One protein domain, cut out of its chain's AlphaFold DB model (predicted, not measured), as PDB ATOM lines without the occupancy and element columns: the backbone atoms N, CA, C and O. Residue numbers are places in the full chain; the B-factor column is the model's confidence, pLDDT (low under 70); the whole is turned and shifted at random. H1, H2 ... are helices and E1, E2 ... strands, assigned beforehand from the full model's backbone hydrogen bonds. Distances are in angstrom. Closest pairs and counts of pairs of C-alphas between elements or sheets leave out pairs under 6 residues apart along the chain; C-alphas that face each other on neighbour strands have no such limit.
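This is residues 3 to 114 of the 477 residues of an uncharacterized protein of Thermovibrio ammonificans (strain DSM 15698 / JCM 12110 / HB-1) (UniProt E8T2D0). Helix H3 sits at the middle of this domain, with H1 crossing it steeply on one side and H4 packed beside it on the other; three small sheets of two strands each lie around these helices. At one end of the long axis are H4 and the parallel strands E5 and E6, at the other are H2 and the hairpin E3 and E4, while the hairpin E1 and E2 lies next to the start of H1. Look for 112 printed residues with four named helices and six named strands, in the order E1, E2, H1, H2, E3, E4, H3, E5, H4, E6; sheets E1 - E2 and E3 - E4 are antiparallel. The class is mixed, helices and strands, and the whole is compact, with a radius of gyration of the C-alphas of 13.5 A and spans of 36 by 27 by 22 A.

Find C-alpha 82 at (49.578, 44.341, -10.243); from there strand E5, residues 82 to 85, runs 10.1 A. Its neighbour E6, residues 110 to 113, runs 10.4 A and ends with C-alpha 113 at (50.829, 38.478, -18.815). Between them in the chain is the longest helix, H4, residues 94 to 105, 15.9 A. H3, residues 64 to 73, is 14.5 A long, and its centre is 4.9 A from the mean of the C-alphas. Go back to C-alpha 10 at (37.953, 41.568, -16.959), where E1 begins; E1, residues 10 to 12, measures 7.1 A and E2, residues 15 to 17, 6.6 A. H1, residues 19 to 26, is 10.7 A long and H2, residues 36 to 43, 10.5 A. Then come E3, residues 55 to 57, 6.3 A, and E4, residues 60 to 62, 6.6 A.

Begin at E5 and E6, parallel at 28 degrees, and look for N 83 and O 110 at 2.8 A and N 85 and O 112 at 2.9 A. With H4 they form a strand-helix-strand unit, two parallel neighbour strands with a helix between them in the chain, and its crossover is right-handed. H4 and E6 are near each other, with 5 pairs of C-alphas within 10 A. H4 touches H3, the closest C-alphas being those of Phe 73 and Thr 104, 6.5 A apart; they run the same way at a shallow tilt of 33 degrees, only just short of steep. H3 touches H1 too, where the C-alphas of Phe 23 and Ala 71 come within 4.2 A; they run the same way at a steep tilt of 69.6 degrees, only just short of about perpendicular. H1 and H2 are close but not clearly touching, their closest C-alphas, those of Lys 20 and Leu 42, 5.8 A apart. The hairpin E1 and E2 is antiparallel at 144 degrees, with N 10 and O 17 at 2.8 A; its Ser 10 has its C-alpha 7.1 A from that of Leu 19 in H1. The hairpin E3 and E4, antiparallel at 148 degrees, has N 55 and O 62 at 2.7 A, and the closest C-alphas of H2 and E3, those of Val 38 and Leu 55, are 6.3 A apart. In H1, H2, H3 and H4 every O i to N i+4 pair is within hydrogen-bond range.

The two C-alphas farthest apart are those of Ser 33 and Lys 108, 37.4 A. The printed part runs from 3 to 114 with no cut. The link from H2 to E3, with 11 residues, is long. The mean pLDDT of the printed part is 76.6; look for values under 70 at 24 residues, among them 48 to 57, 76 to 79 and 91 to 95.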
ATOM      1  N   ALA A   3      44.501  43.321 -10.794       88.50
ATOM      2  CA  ALA A   3      43.442  43.332 -11.803       88.50
ATOM      3  C   ALA A   3      43.843  42.481 -13.017       88.50
ATOM      4  O   ALA A   3      45.012  42.462 -13.402       88.50
ATOM      5  N   TYR A   4      42.873  41.821 -13.644       89.25
ATOM      6  CA  TYR A   4      43.011  41.176 -14.948       89.25
ATOM      7  C   TYR A   4      42.217  41.972 -15.987       89.25
ATOM      8  O   TYR A   4      41.010  42.139 -15.831       89.25
ATOM      9  N   LEU A   5      42.871  42.466 -17.043       87.62
ATOM     10  CA  LEU A   5      42.188  43.160 -18.147       87.62
ATOM     11  C   LEU A   5      42.063  42.232 -19.352       87.62
ATOM     12  O   LEU A   5      42.918  42.233 -20.237       87.62
ATOM     13  N   GLY A   6      41.008  41.422 -19.350       83.75
ATOM     14  CA  GLY A   6      40.751  40.377 -20.334       83.75
ATOM     15  C   GLY A   6      39.803  40.772 -21.463       83.75
ATOM     16  O   GLY A   6      39.316  41.901 -21.560       83.75
ATOM     17  N   TYR A   7      39.526  39.800 -22.335       75.88
ATOM     18  CA  TYR A   7      38.402  39.849 -23.264       75.88
ATOM     19  C   TYR A   7      37.463  38.650 -23.054       75.88
ATOM     20  O   TYR A   7      37.948  37.523 -22.946       75.88
ATOM     21  N   PRO A   8      36.129  38.846 -23.130       72.50
ATOM     22  CA  PRO A   8      35.416  40.125 -23.003       72.50
ATOM     23  C   PRO A   8      35.293  40.572 -21.544       72.50
ATOM     24  O   PRO A   8      34.921  41.721 -21.294       72.50
ATOM     25  N   ASP A   9      35.568  39.650 -20.627       86.06
ATOM     26  CA  ASP A   9      35.407  39.797 -19.196       86.06
ATOM     27  C   ASP A   9      36.791  40.057 -18.571       86.06
ATOM     28  O   ASP A   9      37.779  39.367 -18.837       86.06
ATOM     29  N   SER A  10      36.846  41.128 -17.798       88.44
ATOM     30  CA  SER A  10      37.953  41.568 -16.959       88.44
ATOM     31  C   SER A  10      37.573  41.332 -15.504       88.44
ATOM     32  O   SER A  10      36.391  41.192 -15.190       88.44
ATOM     33  N   SER A  11      38.553  41.316 -14.608       89.56
ATOM     34  CA  SER A  11      38.297  41.017 -13.200       89.56
ATOM     35  C   SER A  11      39.108  41.905 -12.270       89.56
ATOM     36  O   SER A  11      40.302  42.131 -12.483       89.56
ATOM     37  N   PHE A  12      38.461  42.407 -11.224       86.81
ATOM     38  CA  PHE A  12      39.093  43.190 -10.167       86.81
ATOM     39  C   PHE A  12      38.327  42.983  -8.860       86.81
ATOM     40  O   PHE A  12      37.103  43.007  -8.859       86.81
ATOM     41  N   ARG A  13      39.042  42.756  -7.749       82.56
ATOM     42  CA  ARG A  13      38.448  42.499  -6.418       82.56
ATOM     43  C   ARG A  13      37.441  41.333  -6.386       82.56
ATOM     44  O   ARG A  13      36.472  41.377  -5.642       82.56
ATOM     45  N   GLY A  14      37.678  40.296  -7.189       77.88
ATOM     46  CA  GLY A  14      36.779  39.141  -7.291       77.88
ATOM     47  C   GLY A  14      35.512  39.389  -8.118       77.88
ATOM     48  O   GLY A  14      34.748  38.454  -8.332       77.88
ATOM     49  N   GLU A  15      35.301  40.604  -8.632       83.69
ATOM     50  CA  GLU A  15      34.164  40.938  -9.490       83.69
ATOM     51  C   GLU A  15      34.559  40.927 -10.969       83.69
ATOM     52  O   GLU A  15      35.652  41.365 -11.347       83.69
ATOM     53  N   GLU A  16      33.654  40.438 -11.820       88.75
ATOM     54  CA  GLU A  16      33.793  40.491 -13.274       88.75
ATOM     55  C   GLU A  16      33.140  41.747 -13.853       88.75
ATOM     56  O   GLU A  16      32.013  42.110 -13.516       88.75
ATOM     57  N   PHE A  17      33.819  42.379 -14.803       87.38
ATOM     58  CA  PHE A  17      33.303  43.526 -15.540       87.38
ATOM     59  C   PHE A  17      33.716  43.465 -17.007       87.38
ATOM     60  O   PHE A  17      34.635  42.752 -17.395       87.38
ATOM     61  N   ARG A  18      33.055  44.252 -17.860       87.62
ATOM     62  CA  ARG A  18      33.410  44.357 -19.282       87.62
ATOM     63  C   ARG A  18      33.859  45.764 -19.596       87.62
ATOM     64  O   ARG A  18      33.070  46.692 -19.436       87.62
ATOM     65  N   LEU A  19      35.057  45.909 -20.158       84.12
ATOM     66  CA  LEU A  19      35.601  47.214 -20.559       84.12
ATOM     67  C   LEU A  19      34.636  47.986 -21.468       84.12
ATOM     68  O   LEU A  19      34.395  49.168 -21.257       84.12
ATOM     69  N   LYS A  20      33.994  47.294 -22.420       85.00
ATOM     70  CA  LYS A  20      32.992  47.918 -23.294       85.00
ATOM     71  C   LYS A  20      31.789  48.476 -22.525       85.00
ATOM     72  O   LYS A  20      31.227  49.470 -22.954       85.00
ATOM     73  N   ASN A  21      31.356  47.809 -21.450       87.06
ATOM     74  CA  ASN A  21      30.172  48.219 -20.697       87.06
ATOM     75  C   ASN A  21      30.512  49.432 -19.832       87.06
ATOM     76  O   ASN A  21      29.733  50.371 -19.805       87.06
ATOM     77  N   LEU A  22      31.686  49.425 -19.189       85.62
ATOM     78  CA  LEU A  22      32.174  50.577 -18.431       85.62
ATOM     79  C   LEU A  22      32.296  51.809 -19.329       85.62
ATOM     80  O   LEU A  22      31.740  52.849 -19.003       85.62
ATOM     81  N   PHE A  23      32.904  51.657 -20.510       84.56
ATOM     82  CA  PHE A  23      32.979  52.739 -21.489       84.56
ATOM     83  C   PHE A  23      31.594  53.264 -21.900       84.56
ATOM     84  O   PHE A  23      31.358  54.464 -21.860       84.56
ATOM     85  N   LEU A  24      30.670  52.376 -22.288       86.06
ATOM     86  CA  LEU A  24      29.329  52.772 -22.736       86.06
ATOM     87  C   LEU A  24      28.509  53.456 -21.638       86.06
ATOM     88  O   LEU A  24      27.760  54.381 -21.940       86.06
ATOM     89  N   ASN A  25      28.670  53.022 -20.387       86.62
ATOM     90  CA  ASN A  25      28.045  53.661 -19.235       86.62
ATOM     91  C   ASN A  25      28.603  55.072 -19.017       86.62
ATOM     92  O   ASN A  25      27.821  55.996 -18.820       86.62
ATOM     93  N   GLU A  26      29.924  55.238 -19.113       83.25
ATOM     94  CA  GLU A  26      30.602  56.527 -18.936       83.25
ATOM     95  C   GLU A  26      30.164  57.555 -19.990       83.25
ATOM     96  O   GLU A  26      29.864  58.699 -19.664       83.25
ATOM     97  N   VAL A  27      30.043  57.140 -21.258       82.75
ATOM     98  CA  VAL A  27      29.569  58.028 -22.337       82.75
ATOM     99  C   VAL A  27      28.040  58.096 -22.459       82.75
ATOM    100  O   VAL A  27      27.530  58.790 -23.337       82.75
ATOM    101  N   GLY A  28      27.296  57.377 -21.611       82.75
ATOM    102  CA  GLY A  28      25.831  57.409 -21.569       82.75
ATOM    103  C   GLY A  28      25.128  56.821 -22.799       82.75
ATOM    104  O   GLY A  28      24.081  57.327 -23.203       82.75
ATOM    105  N   VAL A  29      25.682  55.772 -23.422       84.25
ATOM    106  CA  VAL A  29      25.152  55.189 -24.670       84.25
ATOM    107  C   VAL A  29      24.716  53.738 -24.498       84.25
ATOM    108  O   VAL A  29      25.499  52.874 -24.112       84.25
ATOM    109  N   ASP A  30      23.472  53.432 -24.877       84.31
ATOM    110  CA  ASP A  30      22.976  52.054 -24.921       84.31
ATOM    111  C   ASP A  30      23.666  51.249 -26.036       84.31
ATOM    112  O   ASP A  30      23.690  51.641 -27.201       84.31
ATOM    113  N   TYR A  31      24.169  50.058 -25.707       82.19
ATOM    114  CA  TYR A  31      24.760  49.142 -26.678       82.19
ATOM    115  C   TYR A  31      23.810  48.784 -27.830       82.19
ATOM    116  O   TYR A  31      24.279  48.507 -28.938       82.19
ATOM    117  N   SER A  32      22.494  48.759 -27.598       80.19
ATOM    118  CA  SER A  32      21.515  48.433 -28.642       80.19
ATOM    119  C   SER A  32      21.587  49.416 -29.820       80.19
ATOM    120  O   SER A  32      21.598  48.967 -30.971       80.19
ATOM    121  N   SER A  33      21.784  50.709 -29.541       80.00
ATOM    122  CA  SER A  33      21.820  51.793 -30.530       80.00
ATOM    123  C   SER A  33      23.167  51.934 -31.249       80.00
ATOM    124  O   SER A  33      23.270  52.642 -32.249       80.00
ATOM    125  N   VAL A  34      24.207  51.225 -30.793       78.88
ATOM    126  CA  VAL A  34      25.548  51.302 -31.383       78.88
ATOM    127  C   VAL A  34      25.605  50.602 -32.758       78.88
ATOM    128  O   VAL A  34      25.230  49.421 -32.856       78.88
ATOM    129  N   PRO A  35      26.148  51.249 -33.813       75.25
ATOM    130  CA  PRO A  35      26.343  50.628 -35.125       75.25
ATOM    131  C   PRO A  35      27.222  49.370 -35.075       75.25
ATOM    132  O   PRO A  35      28.140  49.257 -34.259       75.25
ATOM    133  N   VAL A  36      26.996  48.412 -35.976       69.94
ATOM    134  CA  VAL A  36      27.681  47.102 -35.971       69.94
ATOM    135  C   VAL A  36      29.203  47.238 -36.113       69.94
ATOM    136  O   VAL A  36      29.968  46.530 -35.451       69.94
ATOM    137  N   GLU A  37      29.671  48.169 -36.938       70.12
ATOM    138  CA  GLU A  37      31.089  48.474 -37.144       70.12
ATOM    139  C   GLU A  37      31.747  48.969 -35.850       70.12
ATOM    140  O   GLU A  37      32.885  48.600 -35.548       70.12
ATOM    141  N   VAL A  38      31.011  49.761 -35.067       75.12
ATOM    142  CA  VAL A  38      31.436  50.281 -33.762       75.12
ATOM    143  C   VAL A  38      31.414  49.161 -32.723       75.12
ATOM    144  O   VAL A  38      32.400  48.978 -32.012       75.12
ATOM    145  N   LYS A  39      30.376  48.312 -32.705       79.38
ATOM    146  CA  LYS A  39      30.299  47.122 -31.836       79.38
ATOM    147  C   LYS A  39      31.516  46.209 -32.005       79.38
ATOM    148  O   LYS A  39      32.088  45.767 -31.012       79.38
ATOM    149  N   LYS A  40      31.945  45.951 -33.248       74.44
ATOM    150  CA  LYS A  40      33.139  45.132 -33.538       74.44
ATOM    151  C   LYS A  40      34.409  45.743 -32.952       74.44
ATOM    152  O   LYS A  40      35.241  45.016 -32.422       74.44
ATOM    153  N   LYS A  41      34.558  47.061 -33.055       76.12
ATOM    154  CA  LYS A  41      35.712  47.790 -32.520       76.12
ATOM    155  C   LYS A  41      35.696  47.836 -30.985       76.12
ATOM    156  O   LYS A  41      36.730  47.565 -30.393       76.12
ATOM    157  N   LEU A  42      34.535  48.047 -30.354       78.12
ATOM    158  CA  LEU A  42      34.366  47.975 -28.892       78.12
ATOM    159  C   LEU A  42      34.691  46.585 -28.331       78.12
ATOM    160  O   LEU A  42      35.301  46.458 -27.276       78.12
ATOM    161  N   LEU A  43      34.307  45.524 -29.043       79.38
ATOM    162  CA  LEU A  43      34.672  44.157 -28.666       79.38
ATOM    163  C   LEU A  43      36.168  43.877 -28.899       79.38
ATOM    164  O   LEU A  43      36.757  43.068 -28.202       79.38
ATOM    165  N   ALA A  44      36.815  44.574 -29.830       74.00
ATOM    166  CA  ALA A  44      38.247  44.457 -30.101       74.00
ATOM    167  C   ALA A  44      39.093  45.533 -29.386       74.00
ATOM    168  O   ALA A  44      40.186  45.836 -29.859       74.00
ATOM    169  N   LEU A  45      38.604  46.143 -28.299       76.19
ATOM    170  CA  LEU A  45      39.203  47.342 -27.690       76.19
ATOM    171  C   LEU A  45      40.679  47.138 -27.316       76.19
ATOM    172  O   LEU A  45      41.550  47.835 -27.833       76.19
ATOM    173  N   LEU A  46      40.978  46.095 -26.537       75.50
ATOM    174  CA  LEU A  46      42.359  45.727 -26.192       75.50
ATOM    175  C   LEU A  46      43.187  45.341 -27.428       75.50
ATOM    176  O   LEU A  46      44.407  45.506 -27.464       75.50
ATOM    177  N   ASP A  47      42.529  44.840 -28.475       70.56
ATOM    178  CA  ASP A  47      43.198  44.454 -29.707       70.56
ATOM    179  C   ASP A  47      43.649  45.646 -30.566       70.56
ATOM    180  O   ASP A  47      44.578  45.491 -31.369       70.56
ATOM    181  N   GLY A  48      43.000  46.802 -30.400       64.94
ATOM    182  CA  GLY A  48      43.069  47.968 -31.279       64.94
ATOM    183  C   GLY A  48      43.915  49.146 -30.796       64.94
ATOM    184  O   GLY A  48      43.974  50.124 -31.536       64.94
ATOM    185  N   LEU A  49      44.583  49.051 -29.639       64.81
ATOM    186  CA  LEU A  49      45.289  50.162 -28.967       64.81
ATOM    187  C   LEU A  49      46.340  50.907 -29.818       64.81
ATOM    188  O   LEU A  49      46.653  52.052 -29.529       64.81
ATOM    189  N   GLU A  50      46.893  50.284 -30.863       54.16
ATOM    190  CA  GLU A  50      47.911  50.895 -31.744       54.16
ATOM    191  C   GLU A  50      47.346  51.604 -32.976       54.16
ATOM    192  O   GLU A  50      48.076  52.289 -33.691       54.16
ATOM    193  N   LYS A  51      46.075  51.372 -33.315       57.09
ATOM    194  CA  LYS A  51      45.518  51.909 -34.555       57.09
ATOM    195  C   LYS A  51      44.820  53.234 -34.248       57.09
ATOM    196  O   LYS A  51      44.046  53.257 -33.294       57.09
ATOM    197  N   PRO A  52      44.941  54.264 -35.108       50.47
ATOM    198  CA  PRO A  52      44.065  55.440 -35.100       50.47
ATOM    199  C   PRO A  52      42.665  55.036 -35.597       50.47
ATOM    200  O   PRO A  52      42.150  55.495 -36.614       50.47
ATOM    201  N   ARG A  53      42.078  54.024 -34.956       52.66
ATOM    202  CA  ARG A  53      40.751  53.509 -35.253       52.66
ATOM    203  C   ARG A  53      39.790  54.265 -34.374       52.66
ATOM    204  O   ARG A  53      39.324  53.751 -33.368       52.66
ATOM    205  N   TYR A  54      39.475  55.457 -34.839       62.97
ATOM    206  CA  TYR A  54      38.472  56.281 -34.217       62.97
ATOM    207  C   TYR A  54      37.107  55.572 -34.204       62.97
ATOM    208  O   TYR A  54      36.692  54.923 -35.185       62.97
ATOM    209  N   LEU A  55      36.442  55.645 -33.060       64.88
ATOM    210  CA  LEU A  55      35.026  55.411 -32.866       64.88
ATOM    211  C   LEU A  55      34.303  56.739 -32.925       64.88
ATOM    212  O   LEU A  55      34.674  57.679 -32.235       64.88
ATOM    213  N   PHE A  56      33.256  56.770 -33.737       66.06
ATOM    214  CA  PHE A  56      32.308  57.866 -33.753       66.06
ATOM    215  C   PHE A  56      31.097  57.425 -32.943       66.06
ATOM    216  O   PHE A  56      30.495  56.388 -33.246       66.06
ATOM    217  N   ILE A  57      30.786  58.182 -31.900       68.12
ATOM    218  CA  ILE A  57      29.574  58.021 -31.102       68.12
ATOM    219  C   ILE A  57      28.936  59.406 -31.025       68.12
ATOM    220  O   ILE A  57      29.473  60.304 -30.380       68.12
ATOM    221  N   GLY A  58      27.834  59.591 -31.758       70.19
ATOM    222  CA  GLY A  58      27.352  60.933 -32.095       70.19
ATOM    223  C   GLY A  58      28.404  61.690 -32.915       70.19
ATOM    224  O   GLY A  58      28.974  61.125 -33.849       70.19
ATOM    225  N   ASP A  59      28.693  62.927 -32.513       70.50
ATOM    226  CA  ASP A  59      29.687  63.806 -33.151       70.50
ATOM    227  C   ASP A  59      31.083  63.738 -32.496       70.50
ATOM    228  O   ASP A  59      31.990  64.477 -32.877       70.50
ATOM    229  N   VAL A  60      31.274  62.858 -31.504       73.00
ATOM    230  CA  VAL A  60      32.528  62.740 -30.743       73.00
ATOM    231  C   VAL A  60      33.378  61.584 -31.266       73.00
ATOM    232  O   VAL A  60      32.874  60.512 -31.614       73.00
ATOM    233  N   VAL A  61      34.689  61.823 -31.307       75.50
ATOM    234  CA  VAL A  61      35.711  60.919 -31.830       75.50
ATOM    235  C   VAL A  61      36.521  60.351 -30.664       75.50
ATOM    236  O   VAL A  61      37.156  61.116 -29.951       75.50
ATOM    237  N   TYR A  62      36.523  59.027 -30.503       72.19
ATOM    238  CA  TYR A  62      37.295  58.316 -29.473       72.19
ATOM    239  C   TYR A  62      38.310  57.377 -30.119       72.19
ATOM    240  O   TYR A  62      37.943  56.599 -31.001       72.19
ATOM    241  N   ASP A  63      39.565  57.383 -29.692       70.94
ATOM    242  CA  ASP A  63      40.553  56.383 -30.095       70.94
ATOM    243  C   ASP A  63      40.627  55.187 -29.121       70.94
ATOM    244  O   ASP A  63      39.900  55.101 -28.137       70.94
ATOM    245  N   GLY A  64      41.468  54.190 -29.420       69.00
ATOM    246  CA  GLY A  64      41.583  52.988 -28.585       69.00
ATOM    247  C   GLY A  64      42.056  53.254 -27.149       69.00
ATOM    248  O   GLY A  64      41.703  52.487 -26.253       69.00
ATOM    249  N   ILE A  65      42.850  54.306 -26.948       72.12
ATOM    250  CA  ILE A  65      43.376  54.731 -25.652       72.12
ATOM    251  C   ILE A  65      42.267  55.435 -24.881       72.12
ATOM    252  O   ILE A  65      42.003  55.020 -23.757       72.12
ATOM    253  N   ASP A  66      41.558  56.376 -25.513       69.69
ATOM    254  CA  ASP A  66      40.415  57.074 -24.911       69.69
ATOM    255  C   ASP A  66      39.398  56.058 -24.372       69.69
ATOM    256  O   ASP A  66      38.974  56.110 -23.220       69.69
ATOM    257  N   LEU A  67      39.054  55.056 -25.188       74.19
ATOM    258  CA  LEU A  67      38.104  54.010 -24.801       74.19
ATOM    259  C   LEU A  67      38.564  53.205 -23.585       74.19
ATOM    260  O   LEU A  67      37.742  52.823 -22.753       74.19
ATOM    261  N   LEU A  68      39.860  52.896 -23.508       75.44
ATOM    262  CA  LEU A  68      40.425  52.175 -22.375       75.44
ATOM    263  C   LEU A  68      40.507  53.076 -21.136       75.44
ATOM    264  O   LEU A  68      40.267  52.591 -20.037       75.44
ATOM    265  N   GLU A  69      40.805  54.364 -21.303       73.69
ATOM    266  CA  GLU A  69      40.886  55.348 -20.222       73.69
ATOM    267  C   GLU A  69      39.524  55.534 -19.557       73.69
ATOM    268  O   GLU A  69      39.383  55.266 -18.364       73.69
ATOM    269  N   PHE A  70      38.495  55.856 -20.345       73.69
ATOM    270  CA  PHE A  70      37.118  55.988 -19.863       73.69
ATOM    271  C   PHE A  70      36.602  54.690 -19.233       73.69
ATOM    272  O   PHE A  70      35.965  54.717 -18.182       73.69
ATOM    273  N   ALA A  71      36.916  53.529 -19.824       77.00
ATOM    274  CA  ALA A  71      36.539  52.248 -19.232       77.00
ATOM    275  C   ALA A  71      37.173  52.029 -17.848       77.00
ATOM    276  O   ALA A  71      36.563  51.379 -17.003       77.00
ATOM    277  N   LEU A  72      38.383  52.540 -17.612       76.56
ATOM    278  CA  LEU A  72      39.111  52.346 -16.360       76.56
ATOM    279  C   LEU A  72      38.889  53.475 -15.339       76.56
ATOM    280  O   LEU A  72      39.144  53.233 -14.162       76.56
ATOM    281  N   PHE A  73      38.373  54.650 -15.728       72.19
ATOM    282  CA  PHE A  73      38.034  55.740 -14.793       72.19
ATOM    283  C   PHE A  73      37.006  55.339 -13.741       72.19
ATOM    284  O   PHE A  73      37.137  55.713 -12.579       72.19
ATOM    285  N   SER A  74      36.017  54.539 -14.133       66.06
ATOM    286  CA  SER A  74      34.988  54.030 -13.219       66.06
ATOM    287  C   SER A  74      35.523  53.064 -12.148       66.06
ATOM    288  O   SER A  74      34.795  52.704 -11.224       66.06
ATOM    289  N   LEU A  75      36.788  52.634 -12.238       70.88
ATOM    290  CA  LEU A  75      37.413  51.778 -11.234       70.88
ATOM    291  C   LEU A  75      38.030  52.637 -10.121       70.88
ATOM    292  O   LEU A  75      39.099  53.219 -10.298       70.88
ATOM    293  N   GLU A  76      37.400  52.670  -8.943       62.47
ATOM    294  CA  GLU A  76      37.948  53.358  -7.764       62.47
ATOM    295  C   GLU A  76      39.301  52.748  -7.329       62.47
ATOM    296  O   GLU A  76      39.361  51.576  -6.928       62.47
ATOM    297  N   PRO A  77      40.419  53.501  -7.350       63.41
ATOM    298  CA  PRO A  77      41.728  52.896  -7.171       63.41
ATOM    299  C   PRO A  77      42.229  52.998  -5.736       63.41
ATOM    300  O   PRO A  77      43.153  53.749  -5.433       63.41
ATOM    301  N   THR A  78      41.757  52.113  -4.868       63.91
ATOM    302  CA  THR A  78      42.461  51.800  -3.613       63.91
ATOM    303  C   THR A  78      43.203  50.456  -3.771       63.91
ATOM    304  O   THR A  78      42.629  49.436  -4.140       63.91
ATOM    305  N   ASP A  79      44.537  50.497  -3.638       69.38
ATOM    306  CA  ASP A  79      45.494  49.358  -3.614       69.38
ATOM    307  C   ASP A  79      45.783  48.470  -4.858       69.38
ATOM    308  O   ASP A  79      46.340  47.378  -4.708       69.38
ATOM    309  N   LEU A  80      45.536  48.902  -6.101       82.44
ATOM    310  CA  LEU A  80      46.051  48.218  -7.305       82.44
ATOM    311  C   LEU A  80      47.596  48.244  -7.367       82.44
ATOM    312  O   LEU A  80      48.211  49.300  -7.496       82.44
ATOM    313  N   THR A  81      48.223  47.067  -7.320       82.94
ATOM    314  CA  THR A  81      49.686  46.875  -7.358       82.94
ATOM    315  C   THR A  81      50.145  46.096  -8.589       82.94
ATOM    316  O   THR A  81      51.272  46.284  -9.056       82.94
ATOM    317  N   GLU A  82      49.279  45.233  -9.125       88.00
ATOM    318  CA  GLU A  82      49.578  44.341 -10.243       88.00
ATOM    319  C   GLU A  82      48.464  44.357 -11.290       88.00
ATOM    320  O   GLU A  82      47.281  44.423 -10.965       88.00
ATOM    321  N   LEU A  83      48.857  44.234 -12.551       87.62
ATOM    322  CA  LEU A  83      47.974  44.082 -13.695       87.62
ATOM    323  C   LEU A  83      48.364  42.827 -14.464       87.62
ATOM    324  O   LEU A  83      49.539  42.655 -14.787       87.62
ATOM    325  N   VAL A  84      47.390  41.999 -14.815       89.00
ATOM    326  CA  VAL A  84      47.579  40.869 -15.721       89.00
ATOM    327  C   VAL A  84      46.881  41.166 -17.041       89.00
ATOM    328  O   VAL A  84      45.703  41.523 -17.073       89.00
ATOM    329  N   LEU A  85      47.628  41.022 -18.131       88.44
ATOM    330  CA  LEU A  85      47.154  41.195 -19.497       88.44
ATOM    331  C   LEU A  85      47.119  39.850 -20.241       88.44
ATOM    332  O   LEU A  85      47.978  39.001 -20.022       88.44
ATOM    333  N   PRO A  86      46.181  39.644 -21.170       88.81
ATOM    334  CA  PRO A  86      46.184  38.486 -22.050       88.81
ATOM    335  C   PRO A  86      47.461  38.372 -22.883       88.81
ATOM    336  O   PRO A  86      47.975  39.376 -23.387       88.81
ATOM    337  N   GLY A  87      47.933  37.146 -23.113       86.69
ATOM    338  CA  GLY A  87      49.154  36.890 -23.879       86.69
ATOM    339  C   GLY A  87      49.137  37.454 -25.306       86.69
ATOM    340  O   GLY A  87      50.177  37.857 -25.819       86.69
ATOM    341  N   TYR A  88      47.970  37.584 -25.943       84.12
ATOM    342  CA  TYR A  88      47.835  38.176 -27.284       84.12
ATOM    343  C   TYR A  88      48.050  39.705 -27.317       84.12
ATOM    344  O   TYR A  88      48.050  40.314 -28.392       84.12
ATOM    345  N   LEU A  89      48.225  40.343 -26.152       81.06
ATOM    346  CA  LEU A  89      48.662  41.737 -26.010       81.06
ATOM    347  C   LEU A  89      50.177  41.863 -25.818       81.06
ATOM    348  O   LEU A  89      50.696  42.974 -25.699       81.06
ATOM    349  N   TYR A  90      50.903  40.749 -25.760       77.88
ATOM    350  CA  TYR A  90      52.350  40.766 -25.620       77.88
ATOM    351  C   TYR A  90      53.009  41.388 -26.859       77.88
ATOM    352  O   TYR A  90      52.674  41.061 -27.997       77.88
ATOM    353  N   GLY A  91      53.933  42.325 -26.634       64.94
ATOM    354  CA  GLY A  91      54.603  43.083 -27.697       64.94
ATOM    355  C   GLY A  91      53.795  44.242 -28.302       64.94
ATOM    356  O   GLY A  91      54.377  45.023 -29.047       64.94
ATOM    357  N   LYS A  92      52.502  44.398 -27.964       67.56
ATOM    358  CA  LYS A  92      51.743  45.657 -28.167       67.56
ATOM    359  C   LYS A  92      52.244  46.717 -27.173       67.56
ATOM    360  O   LYS A  92      53.039  46.348 -26.306       67.56
ATOM    361  N   PRO A  93      51.838  48.004 -27.208       61.25
ATOM    362  CA  PRO A  93      52.517  49.045 -26.456       61.25
ATOM    363  C   PRO A  93      52.126  48.942 -24.984       61.25
ATOM    364  O   PRO A  93      51.298  49.686 -24.464       61.25
ATOM    365  N   THR A  94      52.780  48.028 -24.274       64.94
ATOM    366  CA  THR A  94      52.810  47.954 -22.818       64.94
ATOM    367  C   THR A  94      53.135  49.333 -22.246       64.94
ATOM    368  O   THR A  94      52.656  49.672 -21.176       64.94
ATOM    369  N   PHE A  95      53.900  50.151 -22.981       67.81
ATOM    370  CA  PHE A  95      54.133  51.560 -22.685       67.81
ATOM    371  C   PHE A  95      52.848  52.403 -22.632       67.81
ATOM    372  O   PHE A  95      52.644  53.084 -21.635       67.81
ATOM    373  N   LEU A  96      51.962  52.327 -23.634       70.88
ATOM    374  CA  LEU A  96      50.706  53.094 -23.637       70.88
ATOM    375  C   LEU A  96      49.805  52.681 -22.476       70.88
ATOM    376  O   LEU A  96      49.298  53.536 -21.765       70.88
ATOM    377  N   ILE A  97      49.675  51.373 -22.228       73.62
ATOM    378  CA  ILE A  97      48.903  50.870 -21.083       73.62
ATOM    379  C   ILE A  97      49.533  51.348 -19.765       73.62
ATOM    380  O   ILE A  97      48.817  51.753 -18.858       73.62
ATOM    381  N   ARG A  98      50.869  51.344 -19.641       72.38
ATOM    382  CA  ARG A  98      51.563  51.844 -18.441       72.38
ATOM    383  C   ARG A  98      51.329  53.330 -18.207       72.38
ATOM    384  O   ARG A  98      51.046  53.695 -17.071       72.38
ATOM    385  N   GLU A  99      51.473  54.166 -19.233       73.56
ATOM    386  CA  GLU A  99      51.254  55.609 -19.092       73.56
ATOM    387  C   GLU A  99      49.782  55.920 -18.810       73.56
ATOM    388  O   GLU A  99      49.508  56.701 -17.905       73.56
ATOM    389  N   LEU A 100      48.846  55.234 -19.471       76.62
ATOM    390  CA  LEU A 100      47.416  55.344 -19.182       76.62
ATOM    391  C   LEU A 100      47.123  55.015 -17.714       76.62
ATOM    392  O   LEU A 100      46.597  55.848 -16.992       76.62
ATOM    393  N   LEU A 101      47.571  53.860 -17.219       76.25
ATOM    394  CA  LEU A 101      47.361  53.469 -15.819       76.25
ATOM    395  C   LEU A 101      48.041  54.409 -14.822       76.25
ATOM    396  O   LEU A 101      47.525  54.629 -13.730       76.25
ATOM    397  N   LYS A 102      49.208  54.952 -15.172       75.31
ATOM    398  CA  LYS A 102      49.899  55.952 -14.355       75.31
ATOM    399  C   LYS A 102      49.097  57.252 -14.285       75.31
ATOM    400  O   LYS A 102      49.031  57.826 -13.202       75.31
ATOM    401  N   ASN A 103      48.477  57.680 -15.384       74.50
ATOM    402  CA  ASN A 103      47.606  58.855 -15.419       74.50
ATOM    403  C   ASN A 103      46.302  58.611 -14.645       74.50
ATOM    404  O   ASN A 103      45.931  59.437 -13.819       74.50
ATOM    405  N   THR A 104      45.655  57.456 -14.838       74.00
ATOM    406  CA  THR A 104      44.389  57.101 -14.175       74.00
ATOM    407  C   THR A 104      44.563  56.860 -12.671       74.00
ATOM    408  O   THR A 104      43.722  57.265 -11.875       74.00
ATOM    409  N   PHE A 105      45.646  56.195 -12.248       74.12
ATOM    410  CA  PHE A 105      45.801  55.706 -10.868       74.12
ATOM    411  C   PHE A 105      46.940  56.359 -10.074       74.12
ATOM    412  O   PHE A 105      47.132  56.023  -8.904       74.12
ATOM    413  N   GLY A 106      47.733  57.245 -10.682       69.06
ATOM    414  CA  GLY A 106      48.777  58.023 -10.003       69.06
ATOM    415  C   GLY A 106      49.968  57.219  -9.455       69.06
ATOM    416  O   GLY A 106      50.786  57.766  -8.717       69.06
ATOM    417  N   ARG A 107      50.097  55.923  -9.779       72.31
ATOM    418  CA  ARG A 107      51.127  55.020  -9.219       72.31
ATOM    419  C   ARG A 107      51.727  54.063 -10.245       72.31
ATOM    420  O   ARG A 107      51.107  53.725 -11.248       72.31
ATOM    421  N   LYS A 108      52.945  53.578  -9.967       74.50
ATOM    422  CA  LYS A 108      53.613  52.546 -10.782       74.50
ATOM    423  C   LYS A 108      52.982  51.172 -10.519       74.50
ATOM    424  O   LYS A 108      53.151  50.622  -9.435       74.50
ATOM    425  N   VAL A 109      52.308  50.611 -11.523       81.56
ATOM    426  CA  VAL A 109      51.705  49.264 -11.487       81.56
ATOM    427  C   VAL A 109      52.630  48.257 -12.180       81.56
ATOM    428  O   VAL A 109      53.151  48.531 -13.265       81.56
ATOM    429  N   LYS A 110      52.851  47.082 -11.572       85.50
ATOM    430  CA  LYS A 110      53.582  45.981 -12.226       85.50
ATOM    431  C   LYS A 110      52.669  45.298 -13.242       85.50
ATOM    432  O   LYS A 110      51.551  44.937 -12.898       85.50
ATOM    433  N   ILE A 111      53.145  45.102 -14.471       84.62
ATOM    434  CA  ILE A 111      52.384  44.422 -15.527       84.62
ATOM    435  C   ILE A 111      52.968  43.035 -15.763       84.62
ATOM    436  O   ILE A 111      54.161  42.917 -16.038       84.62
ATOM    437  N   PHE A 112      52.104  42.032 -15.714       87.44
ATOM    438  CA  PHE A 112      52.354  40.649 -16.089       87.44
ATOM    439  C   PHE A 112      51.423  40.250 -17.235       87.44
ATOM    440  O   PHE A 112      50.427  40.924 -17.508       87.44
ATOM    441  N   TYR A 113      51.737  39.143 -17.894       88.38
ATOM    442  CA  TYR A 113      50.829  38.478 -18.815       88.38
ATOM    443  C   TYR A 113      50.237  37.226 -18.167       88.38
ATOM    444  O   TYR A 113      50.825  36.666 -17.246       88.38
ATOM    445  N   ASP A 114      49.070  36.788 -18.627       89.56
ATOM    446  CA  ASP A 114      48.382  35.588 -18.128       89.56
ATOM    447  C   ASP A 114      49.303  34.363 -18.042       89.56
ATOM    448  O   ASP A 114      49.326  33.669 -17.031       89.56
TER     449      ASP A 114